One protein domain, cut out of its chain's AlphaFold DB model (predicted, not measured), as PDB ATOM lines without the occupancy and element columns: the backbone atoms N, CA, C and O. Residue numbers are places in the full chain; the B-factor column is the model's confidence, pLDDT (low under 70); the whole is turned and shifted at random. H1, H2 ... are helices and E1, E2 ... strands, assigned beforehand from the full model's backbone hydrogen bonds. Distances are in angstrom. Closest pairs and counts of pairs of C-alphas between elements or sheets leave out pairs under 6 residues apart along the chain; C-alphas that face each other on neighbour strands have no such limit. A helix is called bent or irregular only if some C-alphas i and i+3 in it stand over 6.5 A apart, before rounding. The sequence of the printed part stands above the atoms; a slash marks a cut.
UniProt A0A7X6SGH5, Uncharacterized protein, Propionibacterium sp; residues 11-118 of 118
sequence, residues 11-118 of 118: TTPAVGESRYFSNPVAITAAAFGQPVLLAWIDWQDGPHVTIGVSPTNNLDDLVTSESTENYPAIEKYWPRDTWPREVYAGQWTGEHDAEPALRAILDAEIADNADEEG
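Overview. This is residues 11 to 118 of the 118 residues of an uncharacterized protein of Propionibacterium sp (UniProt A0A7X6SGH5). A small antiparallel sheet of three strands, ordered E1, E2, E3, has the long helix H3 lying over E1 and running along the strands, and the short helix H2 packs on E3, while the small helix H1 is off the sheet. A long stretch without named elements, residues 75 to 99, joins H2 to H3. The printed part has 108 residues, in the order H1, E1, E2, E3, H2, H3; the class is mixed, helices and strands, with 45 residues in named elements, under half. The whole is compact, with a radius of gyration of the C-alphas of 13.4 A and spans of 42 by 34 by 24 A.

Arrangement. H1, residues 15 to 18, is not on the sheet. E1, residues 26 to 28, E2, residues 36 to 42, and E3, residues 48 to 54, form a meander, each strand the antiparallel neighbour of the one before. In the hairpin E1 and E2, N 28 and O 37 are within hydrogen-bond range at 3.0 A; in the hairpin E2 and E3, N 40 and O 50 are at 2.8 A. H2, residues 68 to 74, is on the sheet; its closest C-alphas to E3 are those of Ile 74 and Val 53, 6.0 A apart. H3, residues 100 to 116, is on the sheet at a height of 7.1 A, over E1 and along the strands, at 10 degrees to E1 on the local plane; their closest C-alphas, Ile 105 and Ala 26, are 6.8 A apart. H2 and H3 are on one face of the sheet, making two layers, and are apart. Every O i to N i+4 pair is within hydrogen-bond range in H3; in H2 1 of 3 is, beside 3 of 4 O i to N i+3 pairs, and H1 is too short for an O i to N i+4 pair.

Along the chain. H1 begins at C-alpha 15, (-0.936, 5.174, -42.665), and is 5.4 A long. E1 measures 7.1 A, E2 and E3 19.8 A each. H2, 10.1 A, is irregular: C-alphas 69 and 72 are 7.1 A apart. H3, 24.7 A, ends at C-alpha 116, (-8.814, 23.223, -46.642).

Size, cuts and confidence. The C-alphas of Gly 33 and Gly 118, the chain's last residue, are farthest apart at 42.9 A. The printed part has no cut. The links E3 to H2 and H2 to H3 are long. Confidence is under 70 at residues 15 to 22, 30 to 33, 88 to 97 and 115 to 118.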
ATOM      1  N   THR A  11      10.814  10.598 -45.436       88.00
ATOM      2  CA  THR A  11       9.629  10.151 -46.174       88.00
ATOM      3  C   THR A  11       8.360  10.488 -45.405       88.00
ATOM      4  O   THR A  11       8.367  10.578 -44.177       88.00
ATOM      5  N   THR A  12       7.245  10.628 -46.121       85.12
ATOM      6  CA  THR A  12       5.915  10.600 -45.507       85.12
ATOM      7  C   THR A  12       5.678   9.198 -44.927       85.12
ATOM      8  O   THR A  12       5.902   8.211 -45.640       85.12
ATOM      9  N   PRO A  13       5.261   9.067 -43.656       81.00
ATOM     10  CA  PRO A  13       5.006   7.766 -43.046       81.00
ATOM     11  C   PRO A  13       3.797   7.085 -43.689       81.00
ATOM     12  O   PRO A  13       2.808   7.730 -44.044       81.00
ATOM     13  N   ALA A  14       3.825   5.754 -43.796       76.38
ATOM     14  CA  ALA A  14       2.634   5.020 -44.201       76.38
ATOM     15  C   ALA A  14       1.523   5.170 -43.142       76.38
ATOM     16  O   ALA A  14       1.794   5.278 -41.947       76.38
ATOM     17  N   VAL A  15       0.252   5.064 -43.552       64.25
ATOM     18  CA  VAL A  15      -0.936   5.174 -42.665       64.25
ATOM     19  C   VAL A  15      -0.867   4.254 -41.428       64.25
ATOM     20  O   VAL A  15      -1.484   4.524 -40.398       64.25
ATOM     21  N   GLY A  16      -0.135   3.137 -41.520       61.22
ATOM     22  CA  GLY A  16       0.113   2.238 -40.393       61.22
ATOM     23  C   GLY A  16       1.181   2.742 -39.420       61.22
ATOM     24  O   GLY A  16       1.008   2.583 -38.218       61.22
ATOM     25  N   GLU A  17       2.247   3.366 -39.923       61.50
ATOM     26  CA  GLU A  17       3.374   3.903 -39.146       61.50
ATOM     27  C   GLU A  17       2.994   5.200 -38.435       61.50
ATOM     28  O   GLU A  17       3.406   5.420 -37.299       61.50
ATOM     29  N   SER A  18       2.125   6.011 -39.049       59.88
ATOM     30  CA  SER A  18       1.680   7.274 -38.464       59.88
ATOM     31  C   SER A  18       1.042   7.067 -37.081       59.88
ATOM     32  O   SER A  18       1.346   7.778 -36.127       59.88
ATOM     33  N   ARG A  19       0.245   6.003 -36.913       55.25
ATOM     34  CA  ARG A  19      -0.433   5.677 -35.646       55.25
ATOM     35  C   ARG A  19       0.512   5.248 -34.528       55.25
ATOM     36  O   ARG A  19       0.155   5.396 -33.362       55.25
ATOM     37  N   TYR A  20       1.682   4.713 -34.871       56.88
ATOM     38  CA  TYR A  20       2.696   4.323 -33.892       56.88
ATOM     39  C   TYR A  20       3.510   5.504 -33.383       56.88
ATOM     40  O   TYR A  20       4.210   5.325 -32.404       56.88
ATOM     41  N   PHE A  21       3.426   6.680 -34.008       58.16
ATOM     42  CA  PHE A  21       4.295   7.818 -33.701       58.16
ATOM     43  C   PHE A  21       3.538   9.131 -33.461       58.16
ATOM     44  O   PHE A  21       4.075  10.216 -33.670       58.16
ATOM     45  N   SER A  22       2.275   9.043 -33.036       67.31
ATOM     46  CA  SER A  22       1.405  10.215 -32.844       67.31
ATOM     47  C   SER A  22       1.206  11.046 -34.124       67.31
ATOM     48  O   SER A  22       1.102  12.262 -34.067       67.31
ATOM     49  N   ASN A  23       1.133  10.374 -35.277       75.62
ATOM     50  CA  ASN A  23       0.952  10.930 -36.621       75.62
ATOM     51  C   ASN A  23       2.005  11.982 -37.026       75.62
ATOM     52  O   ASN A  23       1.656  13.141 -37.236       75.62
ATOM     53  N   PRO A  24       3.286  11.598 -37.167       86.06
ATOM     54  CA  PRO A  24       4.275  12.466 -37.781       86.06
ATOM     55  C   PRO A  24       3.928  12.702 -39.252       86.06
ATOM     56  O   PRO A  24       3.314  11.860 -39.907       86.06
ATOM     57  N   VAL A  25       4.361  13.847 -39.760       88.19
ATOM     58  CA  VAL A  25       4.254  14.244 -41.169       88.19
ATOM     59  C   VAL A  25       5.450  13.708 -41.961       88.19
ATOM     60  O   VAL A  25       5.319  13.345 -43.129       88.19
ATOM     61  N   ALA A  26       6.613  13.585 -41.313       88.50
ATOM     62  CA  ALA A  26       7.812  13.007 -41.907       88.50
ATOM     63  C   ALA A  26       8.565  12.111 -40.912       88.50
ATOM     64  O   ALA A  26       8.572  12.367 -39.705       88.50
ATOM     65  N   ILE A  27       9.212  11.071 -41.432       88.12
ATOM     66  CA  ILE A  27      10.013  10.110 -40.667       88.12
ATOM     67  C   ILE A  27      11.265   9.712 -41.461       88.12
ATOM     68  O   ILE A  27      11.222   9.671 -42.694       88.12
ATOM     69  N   THR A  28      12.373   9.401 -40.787       86.50
ATOM     70  CA  THR A  28      13.520   8.741 -41.434       86.50
ATOM     71  C   THR A  28      13.339   7.226 -41.482       86.50
ATOM     72  O   THR A  28      12.634   6.632 -40.666       86.50
ATOM     73  N   ALA A  29      13.964   6.564 -42.460       72.75
ATOM     74  CA  ALA A  29      13.895   5.111 -42.573       72.75
ATOM     75  C   ALA A  29      14.462   4.426 -41.312       72.75
ATOM     76  O   ALA A  29      15.669   4.428 -41.075       72.75
ATOM     77  N   ALA A  30      13.592   3.794 -40.523       65.50
ATOM     78  CA  ALA A  30      13.974   3.134 -39.283       65.50
ATOM     79  C   ALA A  30      14.224   1.635 -39.501       65.50
ATOM     80  O   ALA A  30      13.328   0.882 -39.884       65.50
ATOM     81  N   ALA A  31      15.431   1.162 -39.189       66.06
ATOM     82  CA  ALA A  31      15.649  -0.260 -38.932       66.06
ATOM     83  C   ALA A  31      15.386  -0.568 -37.448       66.06
ATOM     84  O   ALA A  31      15.499   0.302 -36.583       66.06
ATOM     85  N   PHE A  32      15.028  -1.813 -37.125       63.69
ATOM     86  CA  PHE A  32      14.782  -2.208 -35.735       63.69
ATOM     87  C   PHE A  32      16.015  -1.941 -34.855       63.69
ATOM     88  O   PHE A  32      17.116  -2.397 -35.173       63.69
ATOM     89  N   GLY A  33      15.827  -1.215 -33.750       67.00
ATOM     90  CA  GLY A  33      16.909  -0.831 -32.838       67.00
ATOM     91  C   GLY A  33      17.867   0.231 -33.391       67.00
ATOM     92  O   GLY A  33      18.981   0.360 -32.881       67.00
ATOM     93  N   GLN A  34      17.490   0.949 -34.449       80.56
ATOM     94  CA  GLN A  34      18.169   2.167 -34.889       80.56
ATOM     95  C   GLN A  34      17.372   3.398 -34.453       80.56
ATOM     96  O   GLN A  34      16.150   3.298 -34.310       80.56
ATOM     97  N   PRO A  35      18.046   4.541 -34.239       83.56
ATOM     98  CA  PRO A  35      17.349   5.786 -33.994       83.56
ATOM     99  C   PRO A  35      16.455   6.124 -35.187       83.56
ATOM    100  O   PRO A  35      16.841   5.910 -36.335       83.56
ATOM    101  N   VAL A  36      15.274   6.659 -34.902       86.75
ATOM    102  CA  VAL A  36      14.386   7.236 -35.907       86.75
ATOM    103  C   VAL A  36      14.156   8.706 -35.598       86.75
ATOM    104  O   VAL A  36      13.952   9.077 -34.437       86.75
ATOM    105  N   LEU A  37      14.216   9.537 -36.635       89.25
ATOM    106  CA  LEU A  37      13.894  10.956 -36.572       89.25
ATOM    107  C   LEU A  37      12.482  11.170 -37.097       89.25
ATOM    108  O   LEU A  37      12.054  10.526 -38.054       89.25
ATOM    109  N   LEU A  38      11.760  12.069 -36.443       90.19
ATOM    110  CA  LEU A  38      10.359  12.350 -36.710       90.19
ATOM    111  C   LEU A  38      10.143  13.856 -36.774       90.19
ATOM    112  O   LEU A  38      10.815  14.610 -36.067       90.19
ATOM    113  N   ALA A  39       9.177  14.281 -37.583       89.81
ATOM    114  CA  ALA A  39       8.703  15.655 -37.618       89.81
ATOM    115  C   ALA A  39       7.171  15.696 -37.627       89.81
ATOM    116  O   ALA A  39       6.528  14.961 -38.381       89.81
ATOM    117  N   TRP A  40       6.597  16.581 -36.816       88.06
ATOM    118  CA  TRP A  40       5.165  16.884 -36.746       88.06
ATOM    119  C   TRP A  40       4.933  18.354 -37.069       88.06
ATOM    120  O   TRP A  40       5.827  19.169 -36.840       88.06
ATOM    121  N   ILE A  41       3.730  18.686 -37.536       85.88
ATOM    122  CA  ILE A  41       3.269  20.069 -37.670       85.88
ATOM    123  C   ILE A  41       2.087  20.281 -36.718       85.88
ATOM    124  O   ILE A  41       1.107  19.542 -36.774       85.88
ATOM    125  N   ASP A  42       2.196  21.272 -35.839       83.38
ATOM    126  CA  ASP A  42       1.092  21.826 -35.055       83.38
ATOM    127  C   ASP A  42       0.631  23.142 -35.695       83.38
ATOM    128  O   ASP A  42       1.446  23.891 -36.231       83.38
ATOM    129  N   TRP A  43      -0.676  23.404 -35.661       79.69
ATOM    130  CA  TRP A  43      -1.315  24.500 -36.397       79.69
ATOM    131  C   TRP A  43      -1.912  25.595 -35.494       79.69
ATOM    132  O   TRP A  43      -2.729  26.390 -35.955       79.69
ATOM    133  N   GLN A  44      -1.554  25.664 -34.203       70.94
ATOM    134  CA  GLN A  44      -2.228  26.556 -33.244       70.94
ATOM    135  C   GLN A  44      -2.102  28.067 -33.546       70.94
ATOM    136  O   GLN A  44      -3.028  28.806 -33.213       70.94
ATOM    137  N   ASP A  45      -1.005  28.528 -34.164       74.12
ATOM    138  CA  ASP A  45      -0.781  29.933 -34.586       74.12
ATOM    139  C   ASP A  45      -0.071  30.003 -35.962       74.12
ATOM    140  O   ASP A  45       0.754  30.873 -36.237       74.12
ATOM    141  N   GLY A  46      -0.382  29.046 -36.843       76.31
ATOM    142  CA  GLY A  46       0.365  28.766 -38.076       76.31
ATOM    143  C   GLY A  46       1.192  27.478 -37.965       76.31
ATOM    144  O   GLY A  46       1.086  26.788 -36.955       76.31
ATOM    145  N   PRO A  47       1.985  27.110 -38.988       80.69
ATOM    146  CA  PRO A  47       2.718  25.850 -38.982       80.69
ATOM    147  C   PRO A  47       3.918  25.906 -38.028       80.69
ATOM    148  O   PRO A  47       4.919  26.578 -38.289       80.69
ATOM    149  N   HIS A  48       3.833  25.152 -36.940       83.44
ATOM    150  CA  HIS A  48       4.907  24.923 -35.981       83.44
ATOM    151  C   HIS A  48       5.442  23.513 -36.151       83.44
ATOM    152  O   HIS A  48       4.692  22.550 -36.032       83.44
ATOM    153  N   VAL A  49       6.745  23.370 -36.390       86.38
ATOM    154  CA  VAL A  49       7.337  22.042 -36.522       86.38
ATOM    155  C   VAL A  49       7.853  21.577 -35.167       86.38
ATOM    156  O   VAL A  49       8.624  22.264 -34.505       86.38
ATOM    157  N   THR A  50       7.464  20.381 -34.752       88.31
ATOM    158  CA  THR A  50       8.133  19.674 -33.659       88.31
ATOM    159  C   THR A  50       8.981  18.589 -34.282       88.31
ATOM    160  O   THR A  50       8.517  17.872 -35.165       88.31
ATOM    161  N   ILE A  51      10.220  18.449 -33.831       88.62
ATOM    162  CA  ILE A  51      11.082  17.340 -34.229       88.62
ATOM    163  C   ILE A  51      11.253  16.401 -33.051       88.62
ATOM    164  O   ILE A  51      11.216  16.813 -31.888       88.62
ATOM    165  N   GLY A  52      11.440  15.127 -33.343       89.62
ATOM    166  CA  GLY A  52      11.628  14.113 -32.328       89.62
ATOM    167  C   GLY A  52      12.659  13.098 -32.748       89.62
ATOM    168  O   GLY A  52      12.873  12.851 -33.932       89.62
ATOM    169  N   VAL A  53      13.287  12.497 -31.749       90.38
ATOM    170  CA  VAL A  53      14.140  11.334 -31.928       90.38
ATOM    171  C   VAL A  53      13.659  10.228 -31.010       90.38
ATOM    172  O   VAL A  53      13.446  10.447 -29.818       90.38
ATOM    173  N   SER A  54      13.511   9.032 -31.564       88.81
ATOM    174  CA  SER A  54      13.367   7.808 -30.787       88.81
ATOM    175  C   SER A  54      14.633   6.967 -30.977       88.81
ATOM    176  O   SER A  54      14.803   6.353 -32.032       88.81
ATOM    177  N   PRO A  55      15.558   6.954 -29.998       85.12
ATOM    178  CA  PRO A  55      16.826   6.231 -30.086       85.12
ATOM    179  C   PRO A  55      16.697   4.726 -30.325       85.12
ATOM    180  O   PRO A  55      17.586   4.122 -30.929       85.12
ATOM    181  N   THR A  56      15.630   4.114 -29.808       82.25
ATOM    182  CA  THR A  56      15.412   2.663 -29.876       82.25
ATOM    183  C   THR A  56      14.275   2.251 -30.803       82.25
ATOM    184  O   THR A  56      13.960   1.060 -30.871       82.25
ATOM    185  N   ASN A  57      13.702   3.197 -31.555       77.56
ATOM    186  CA  ASN A  57      12.498   2.987 -32.359       77.56
ATOM    187  C   ASN A  57      11.297   2.533 -31.494       77.56
ATOM    188  O   ASN A  57      10.513   1.668 -31.887       77.56
ATOM    189  N   ASN A  58      11.192   3.092 -30.283       77.25
ATOM    190  CA  ASN A  58      10.058   2.972 -29.369       77.25
ATOM    191  C   ASN A  58       9.511   4.372 -28.992       77.25
ATOM    192  O   ASN A  58      10.217   5.378 -28.998       77.25
ATOM    193  N   LEU A  59       8.216   4.473 -28.711       71.88
ATOM    194  CA  LEU A  59       7.599   5.728 -28.284       71.88
ATOM    195  C   LEU A  59       7.959   6.119 -26.851       71.88
ATOM    196  O   LEU A  59       7.981   7.305 -26.536       71.88
ATOM    197  N   ASP A  60       8.219   5.139 -25.984       80.25
ATOM    198  CA  ASP A  60       8.474   5.397 -24.562       80.25
ATOM    199  C   ASP A  60       9.766   6.198 -24.315       80.25
ATOM    200  O   ASP A  60       9.908   6.836 -23.273       80.25
ATOM    201  N   ASP A  61      10.714   6.163 -25.257       85.38
ATOM    202  CA  ASP A  61      11.970   6.918 -25.236       85.38
ATOM    203  C   ASP A  61      11.977   8.100 -26.212       85.38
ATOM    204  O   ASP A  61      13.045   8.633 -26.519       85.38
ATOM    205  N   LEU A  62      10.806   8.522 -26.701       87.44
ATOM    206  CA  LEU A  62      10.706   9.651 -27.611       87.44
ATOM    207  C   LEU A  62      11.131  10.955 -26.925       87.44
ATOM    208  O   LEU A  62      10.566  11.369 -25.911       87.44
ATOM    209  N   VAL A  63      12.101  11.636 -27.529       89.62
ATOM    210  CA  VAL A  63      12.598  12.941 -27.092       89.62
ATOM    211  C   VAL A  63      12.240  13.981 -28.145       89.62
ATOM    212  O   VAL A  63      12.676  13.859 -29.287       89.62
ATOM    213  N   THR A  64      11.471  15.007 -27.770       89.31
ATOM    214  CA  THR A  64      10.979  16.044 -28.694       89.31
ATOM    215  C   THR A  64      11.624  17.406 -28.456       89.31
ATOM    216  O   THR A  64      12.099  17.720 -27.358       89.31
ATOM    217  N   SER A  65      11.612  18.240 -29.496       87.75
ATOM    218  CA  SER A  65      12.066  19.630 -29.466       87.75
ATOM    219  C   SER A  65      11.075  20.597 -28.820       87.75
ATOM    220  O   SER A  65      11.263  21.802 -28.908       87.75
ATOM    221  N   GLU A  66      10.019  20.125 -28.167       84.94
ATOM    222  CA  GLU A  66       9.109  21.018 -27.434       84.94
ATOM    223  C   GLU A  66       9.796  21.627 -26.202       84.94
ATOM    224  O   GLU A  66       9.421  22.693 -25.719       84.94
ATOM    225  N   SER A  67      10.836  20.959 -25.690       84.94
ATOM    226  CA  SER A  67      11.656  21.431 -24.573       84.94
ATOM    227  C   SER A  67      13.095  21.672 -25.026       84.94
ATOM    228  O   SER A  67      13.768  20.755 -25.491       84.94
ATOM    229  N   THR A  68      13.614  22.888 -24.831       85.19
ATOM    230  CA  THR A  68      15.003  23.242 -25.202       85.19
ATOM    231  C   THR A  68      16.060  22.395 -24.489       85.19
ATOM    232  O   THR A  68      17.138  22.165 -25.030       85.19
ATOM    233  N   GLU A  69      15.748  21.879 -23.300       87.50
ATOM    234  CA  GLU A  69      16.611  20.971 -22.533       87.50
ATOM    235  C   GLU A  69      16.882  19.648 -23.268       87.50
ATOM    236  O   GLU A  69      17.923  19.023 -23.062       87.50
ATOM    237  N   ASN A  70      15.983  19.253 -24.173       89.06
ATOM    238  CA  ASN A  70      16.107  18.043 -24.980       89.06
ATOM    239  C   ASN A  70      16.981  18.234 -26.222       89.06
ATOM    240  O   ASN A  70      17.397  17.252 -26.836       89.06
ATOM    241  N   TYR A  71      17.295  19.475 -26.599       88.19
ATOM    242  CA  TYR A  71      17.994  19.761 -27.851       88.19
ATOM    243  C   TYR A  71      19.344  19.045 -27.953       88.19
ATOM    244  O   TYR A  71      19.563  18.368 -28.955       88.19
ATOM    245  N   PRO A  72      20.205  19.037 -26.912       89.31
ATOM    246  CA  PRO A  72      21.466  18.302 -26.967       89.31
ATOM    247  C   PRO A  72      21.298  16.787 -27.130       89.31
ATOM    248  O   PRO A  72      22.246  16.108 -27.512       89.31
ATOM    249  N   ALA A  73      20.139  16.219 -26.782       89.25
ATOM    250  CA  ALA A  73      19.864  14.804 -27.001       89.25
ATOM    251  C   ALA A  73      19.492  14.530 -28.463       89.25
ATOM    252  O   ALA A  73      19.979  13.550 -29.016       89.25
ATOM    253  N   ILE A  74      18.716  15.416 -29.090       88.31
ATOM    254  CA  ILE A  74      18.353  15.339 -30.513       88.31
ATOM    255  C   ILE A  74      19.586  15.601 -31.393       88.31
ATOM    256  O   ILE A  74      19.856  14.834 -32.314       88.31
ATOM    257  N   GLU A  75      20.407  16.595 -31.037       88.75
ATOM    258  CA  GLU A  75      21.643  16.978 -31.745       88.75
ATOM    259  C   GLU A  75      22.680  15.844 -31.852       88.75
ATOM    260  O   GLU A  75      23.529  15.860 -32.742       88.75
ATOM    261  N   LYS A  76      22.617  14.833 -30.973       88.62
ATOM    262  CA  LYS A  76      23.464  13.628 -31.073       88.62
ATOM    263  C   LYS A  76      23.156  12.783 -32.305       88.62
ATOM    264  O   LYS A  76      24.021  12.017 -32.726       88.62
ATOM    265  N   TYR A  77      21.933  12.882 -32.813       87.94
ATOM    266  CA  TYR A  77      21.425  12.088 -33.926       87.94
ATOM    267  C   TYR A  77      21.227  12.940 -35.176       87.94
ATOM    268  O   TYR A  77      21.519  12.472 -36.268       87.94
ATOM    269  N   TRP A  78      20.803  14.196 -35.021       85.38
ATOM    270  CA  TRP A  78      20.540  15.094 -36.139       85.38
ATOM    271  C   TRP A  78      21.016  16.515 -35.827       85.38
ATOM    272  O   TRP A  78      20.506  17.124 -34.882       85.38
ATOM    273  N   PRO A  79      22.005  17.047 -36.564       85.00
ATOM    274  CA  PRO A  79      22.652  18.309 -36.228       85.00
ATOM    275  C   PRO A  79      21.688  19.494 -36.339       85.00
ATOM    276  O   PRO A  79      20.816  19.540 -37.195       85.00
ATOM    277  N   ARG A  80      21.846  20.490 -35.467       80.88
ATOM    278  CA  ARG A  80      20.876  21.589 -35.350       80.88
ATOM    279  C   ARG A  80      20.802  22.516 -36.566       80.88
ATOM    280  O   ARG A  80      19.793  23.188 -36.748       80.88
ATOM    281  N   ASP A  81      21.854  22.578 -37.382       79.81
ATOM    282  CA  ASP A  81      21.888  23.390 -38.605       79.81
ATOM    283  C   ASP A  81      21.074  22.798 -39.766       79.81
ATOM    284  O   ASP A  81      20.871  23.484 -40.763       79.81
ATOM    285  N   THR A  82      20.577  21.564 -39.629       81.75
ATOM    286  CA  THR A  82      19.699  20.912 -40.616       81.75
ATOM    287  C   THR A  82      18.229  20.913 -40.196       81.75
ATOM    288  O   THR A  82      17.379  20.384 -40.915       81.75
ATOM    289  N   TRP A  83      17.916  21.479 -39.027       84.94
ATOM    290  CA  TRP A  83      16.555  21.526 -38.502       84.94
ATOM    291  C   TRP A  83      15.722  22.591 -39.232       84.94
ATOM    292  O   TRP A  83      16.251  23.651 -39.571       84.94
ATOM    293  N   PRO A  84      14.411  22.358 -39.429       80.44
ATOM    294  CA  PRO A  84      13.504  23.356 -39.974       80.44
ATOM    295  C   PRO A  84      13.507  24.642 -39.148       80.44
ATOM    296  O   PRO A  84      13.480  24.611 -37.916       80.44
ATOM    297  N   ARG A  85      13.446  25.784 -39.833       79.00
ATOM    298  CA  ARG A  85      13.273  27.103 -39.204       79.00
ATOM    299  C   ARG A  85      11.997  27.201 -38.359       79.00
ATOM    300  O   ARG A  85      11.942  27.999 -37.433       79.00
ATOM    301  N   GLU A  86      10.982  26.399 -38.677       79.00
ATOM    302  CA  GLU A  86       9.704  26.336 -37.968       79.00
ATOM    303  C   GLU A  86       9.788  25.574 -36.630       79.00
ATOM    304  O   GLU A  86       8.777  25.484 -35.930       79.00
ATOM    305  N   VAL A  87      10.957  25.029 -36.247       76.88
ATOM    306  CA  VAL A  87      11.106  24.285 -34.986       76.88
ATOM    307  C   VAL A  87      10.950  25.188 -33.766       76.88
ATOM    308  O   VAL A  87      11.810  26.015 -33.442       76.88
ATOM    309  N   TYR A  88       9.837  25.000 -33.060       62.50
ATOM    310  CA  TYR A  88       9.406  25.887 -31.989       62.50
ATOM    311  C   TYR A  88       9.911  25.420 -30.618       62.50
ATOM    312  O   TYR A  88       9.251  24.669 -29.911       62.50
ATOM    313  N   ALA A  89      11.045  25.967 -30.179       52.06
ATOM    314  CA  ALA A  89      11.193  26.285 -28.759       52.06
ATOM    315  C   ALA A  89      11.837  27.662 -28.589       52.06
ATOM    316  O   ALA A  89      13.043  27.829 -28.406       52.06
ATOM    317  N   GLY A  90      10.978  28.673 -28.679       51.03
ATOM    318  CA  GLY A  90      11.098  29.908 -27.914       51.03
ATOM    319  C   GLY A  90      12.148  30.943 -28.315       51.03
ATOM    320  O   GLY A  90      12.109  31.989 -27.687       51.03
ATOM    321  N   GLN A  91      13.043  30.704 -29.285       54.12
ATOM    322  CA  GLN A  91      13.890  31.709 -29.977       54.12
ATOM    323  C   GLN A  91      15.006  31.013 -30.784       54.12
ATOM    324  O   GLN A  91      16.194  31.170 -30.503       54.12
ATOM    325  N   TRP A  92      14.667  30.225 -31.803       47.41
ATOM    326  CA  TRP A  92      15.659  29.932 -32.840       47.41
ATOM    327  C   TRP A  92      15.414  30.866 -34.020       47.41
ATOM    328  O   TRP A  92      14.375  30.813 -34.662       47.41
ATOM    329  N   THR A  93      16.366  31.766 -34.258       48.78
ATOM    330  CA  THR A  93      16.392  32.695 -35.400       48.78
ATOM    331  C   THR A  93      17.397  32.247 -36.457       48.78
ATOM    332  O   THR A  93      17.851  33.066 -37.253       48.78
ATOM    333  N   GLY A  94      17.850  30.992 -36.407       50.31
ATOM    334  CA  GLY A  94      18.771  30.486 -37.411       50.31
ATOM    335  C   GLY A  94      18.039  30.390 -38.740       50.31
ATOM    336  O   GLY A  94      17.027  29.698 -38.829       50.31
ATOM    337  N   GLU A  95      18.553  31.091 -39.749       49.47
ATOM    338  CA  GLU A  95      18.181  30.962 -41.164       49.47
ATOM    339  C   GLU A  95      18.647  29.596 -41.696       49.47
ATOM    340  O   GLU A  95      19.468  29.505 -42.605       49.47
ATOM    341  N   HIS A  96      18.208  28.520 -41.052       64.56
ATOM    342  CA  HIS A  96      18.538  27.165 -41.444       64.56
ATOM    343  C   HIS A  96      17.314  26.567 -42.115       64.56
ATOM    344  O   HIS A  96      16.241  26.434 -41.523       64.56
ATOM    345  N   ASP A  97      17.476  26.287 -43.400       67.06
ATOM    346  CA  ASP A  97      16.517  25.508 -44.149       67.06
ATOM    347  C   ASP A  97      16.681  24.042 -43.761       67.06
ATOM    348  O   ASP A  97      17.795  23.515 -43.699       67.06
ATOM    349  N   ALA A  98      15.544  23.392 -43.516       75.25
ATOM    350  CA  ALA A  98      15.496  21.948 -43.385       75.25
ATOM    351  C   ALA A  98      16.177  21.284 -44.589       75.25
ATOM    352  O   ALA A  98      16.215  21.838 -45.693       75.25
ATOM    353  N   GLU A  99      16.646  20.051 -44.401       81.56
ATOM    354  CA  GLU A  99      17.108  19.241 -45.526       81.56
ATOM    355  C   GLU A  99      16.057  19.229 -46.655       81.56
ATOM    356  O   GLU A  99      14.861  19.123 -46.363       81.56
ATOM    357  N   PRO A 100      16.457  19.301 -47.941       82.88
ATOM    358  CA  PRO A 100      15.516  19.477 -49.050       82.88
ATOM    359  C   PRO A 100      14.374  18.454 -49.084       82.88
ATOM    360  O   PRO A 100      13.251  18.801 -49.441       82.88
ATOM    361  N   ALA A 101      14.650  17.204 -48.691       85.25
ATOM    362  CA  ALA A 101      13.651  16.141 -48.622       85.25
ATOM    363  C   ALA A 101      12.595  16.408 -47.537       85.25
ATOM    364  O   ALA A 101      11.400  16.348 -47.816       85.25
ATOM    365  N   LEU A 102      13.025  16.775 -46.324       85.69
ATOM    366  CA  LEU A 102      12.112  17.155 -45.247       85.69
ATOM    367  C   LEU A 102      11.328  18.417 -45.616       85.69
ATOM    368  O   LEU A 102      10.112  18.450 -45.453       85.69
ATOM    369  N   ARG A 103      12.006  19.436 -46.161       86.88
ATOM    370  CA  ARG A 103      11.369  20.692 -46.577       86.88
ATOM    371  C   ARG A 103      10.238  20.448 -47.572       86.88
ATOM    372  O   ARG A 103       9.155  20.983 -47.375       86.88
ATOM    373  N   ALA A 104      10.462  19.608 -48.583       87.75
ATOM    374  CA  ALA A 104       9.445  19.282 -49.578       87.75
ATOM    375  C   ALA A 104       8.194  18.630 -48.963       87.75
ATOM    376  O   ALA A 104       7.081  18.949 -49.374       87.75
ATOM    377  N   ILE A 105       8.368  17.746 -47.972       89.56
ATOM    378  CA  ILE A 105       7.245  17.105 -47.274       89.56
ATOM    379  C   ILE A 105       6.488  18.134 -46.426       89.56
ATOM    380  O   ILE A 105       5.265  18.198 -46.496       89.56
ATOM    381  N   LEU A 106       7.208  18.968 -45.668       87.00
ATOM    382  CA  LEU A 106       6.599  20.022 -44.855       87.00
ATOM    383  C   LEU A 106       5.841  21.035 -45.724       87.00
ATOM    384  O   LEU A 106       4.725  21.397 -45.382       87.00
ATOM    385  N   ASP A 107       6.404  21.468 -46.856       87.50
ATOM    386  CA  ASP A 107       5.726  22.375 -47.794       87.50
ATOM    387  C   ASP A 107       4.450  21.770 -48.379       87.50
ATOM    388  O   ASP A 107       3.450  22.474 -48.509       87.50
ATOM    389  N   ALA A 108       4.473  20.482 -48.733       87.44
ATOM    390  CA  ALA A 108       3.298  19.796 -49.257       87.44
ATOM    391  C   ALA A 108       2.181  19.716 -48.206       87.44
ATOM    392  O   ALA A 108       1.045  20.062 -48.513       87.44
ATOM    393  N   GLU A 109       2.516  19.334 -46.971       87.00
ATOM    394  CA  GLU A 109       1.562  19.296 -45.855       87.00
ATOM    395  C   GLU A 109       1.013  20.692 -45.535       87.00
ATOM    396  O   GLU A 109      -0.180  20.863 -45.283       87.00
ATOM    397  N   ILE A 110       1.880  21.711 -45.574       84.44
ATOM    398  CA  ILE A 110       1.481  23.091 -45.305       84.44
ATOM    399  C   ILE A 110       0.524  23.610 -46.379       84.44
ATOM    400  O   ILE A 110      -0.444  24.293 -46.055       84.44
ATOM    401  N   ALA A 111       0.795  23.303 -47.648       84.69
ATOM    402  CA  ALA A 111      -0.066  23.690 -48.757       84.69
ATOM    403  C   ALA A 111      -1.433  22.993 -48.686       84.69
ATOM    404  O   ALA A 111      -2.448  23.668 -48.816       84.69
ATOM    405  N   ASP A 112      -1.463  21.685 -48.412       83.31
ATOM    406  CA  ASP A 112      -2.704  20.901 -48.312       83.31
ATOM    407  C   ASP A 112      -3.654  21.469 -47.242       83.31
ATOM    408  O   ASP A 112      -4.813  21.758 -47.529       83.31
ATOM    409  N   ASN A 113      -3.130  21.773 -46.048       77.44
ATOM    410  CA  ASN A 113      -3.919  22.374 -44.966       77.44
ATOM    411  C   ASN A 113      -4.337  23.833 -45.259       77.44
ATOM    412  O   ASN A 113      -5.359  24.292 -44.754       77.44
ATOM    413  N   ALA A 114      -3.577  24.580 -46.070       72.19
ATOM    414  CA  ALA A 114      -3.943  25.947 -46.456       72.19
ATOM    415  C   ALA A 114      -5.106  25.993 -47.465       72.19
ATOM    416  O   ALA A 114      -5.855  26.971 -47.479       72.19
ATOM    417  N   ASP A 115      -5.265  24.956 -48.294       62.56
ATOM    418  CA  ASP A 115      -6.378  24.815 -49.241       62.56
ATOM    419  C   ASP A 115      -7.684  24.333 -48.561       62.56
ATOM    420  O   ASP A 115      -8.769  24.601 -49.077       62.56
ATOM    421  N   GLU A 116      -7.623  23.678 -47.391       59.22
ATOM    422  CA  GLU A 116      -8.814  23.223 -46.642       59.22
ATOM    423  C   GLU A 116      -9.525  24.333 -45.835       59.22
ATOM    424  O   GLU A 116     -10.704  24.192 -45.496       59.22
ATOM    425  N   GLU A 117      -8.853  25.456 -45.565       52.44
ATOM    426  CA  GLU A 117      -9.419  26.622 -44.857       52.44
ATOM    427  C   GLU A 117      -9.965  27.720 -45.812       52.44
ATOM    428  O   GLU A 117     -10.305  28.821 -45.364       52.44
ATOM    429  N   GLY A 118     -10.052  27.435 -47.124       43.38
ATOM    430  CA  GLY A 118     -10.451  28.362 -48.206       43.38
ATOM    431  C   GLY A 118     -11.886  28.251 -48.727       43.38
ATOM    432  O   GLY A 118     -12.392  27.124 -48.920       43.38
TER     433      GLY A 118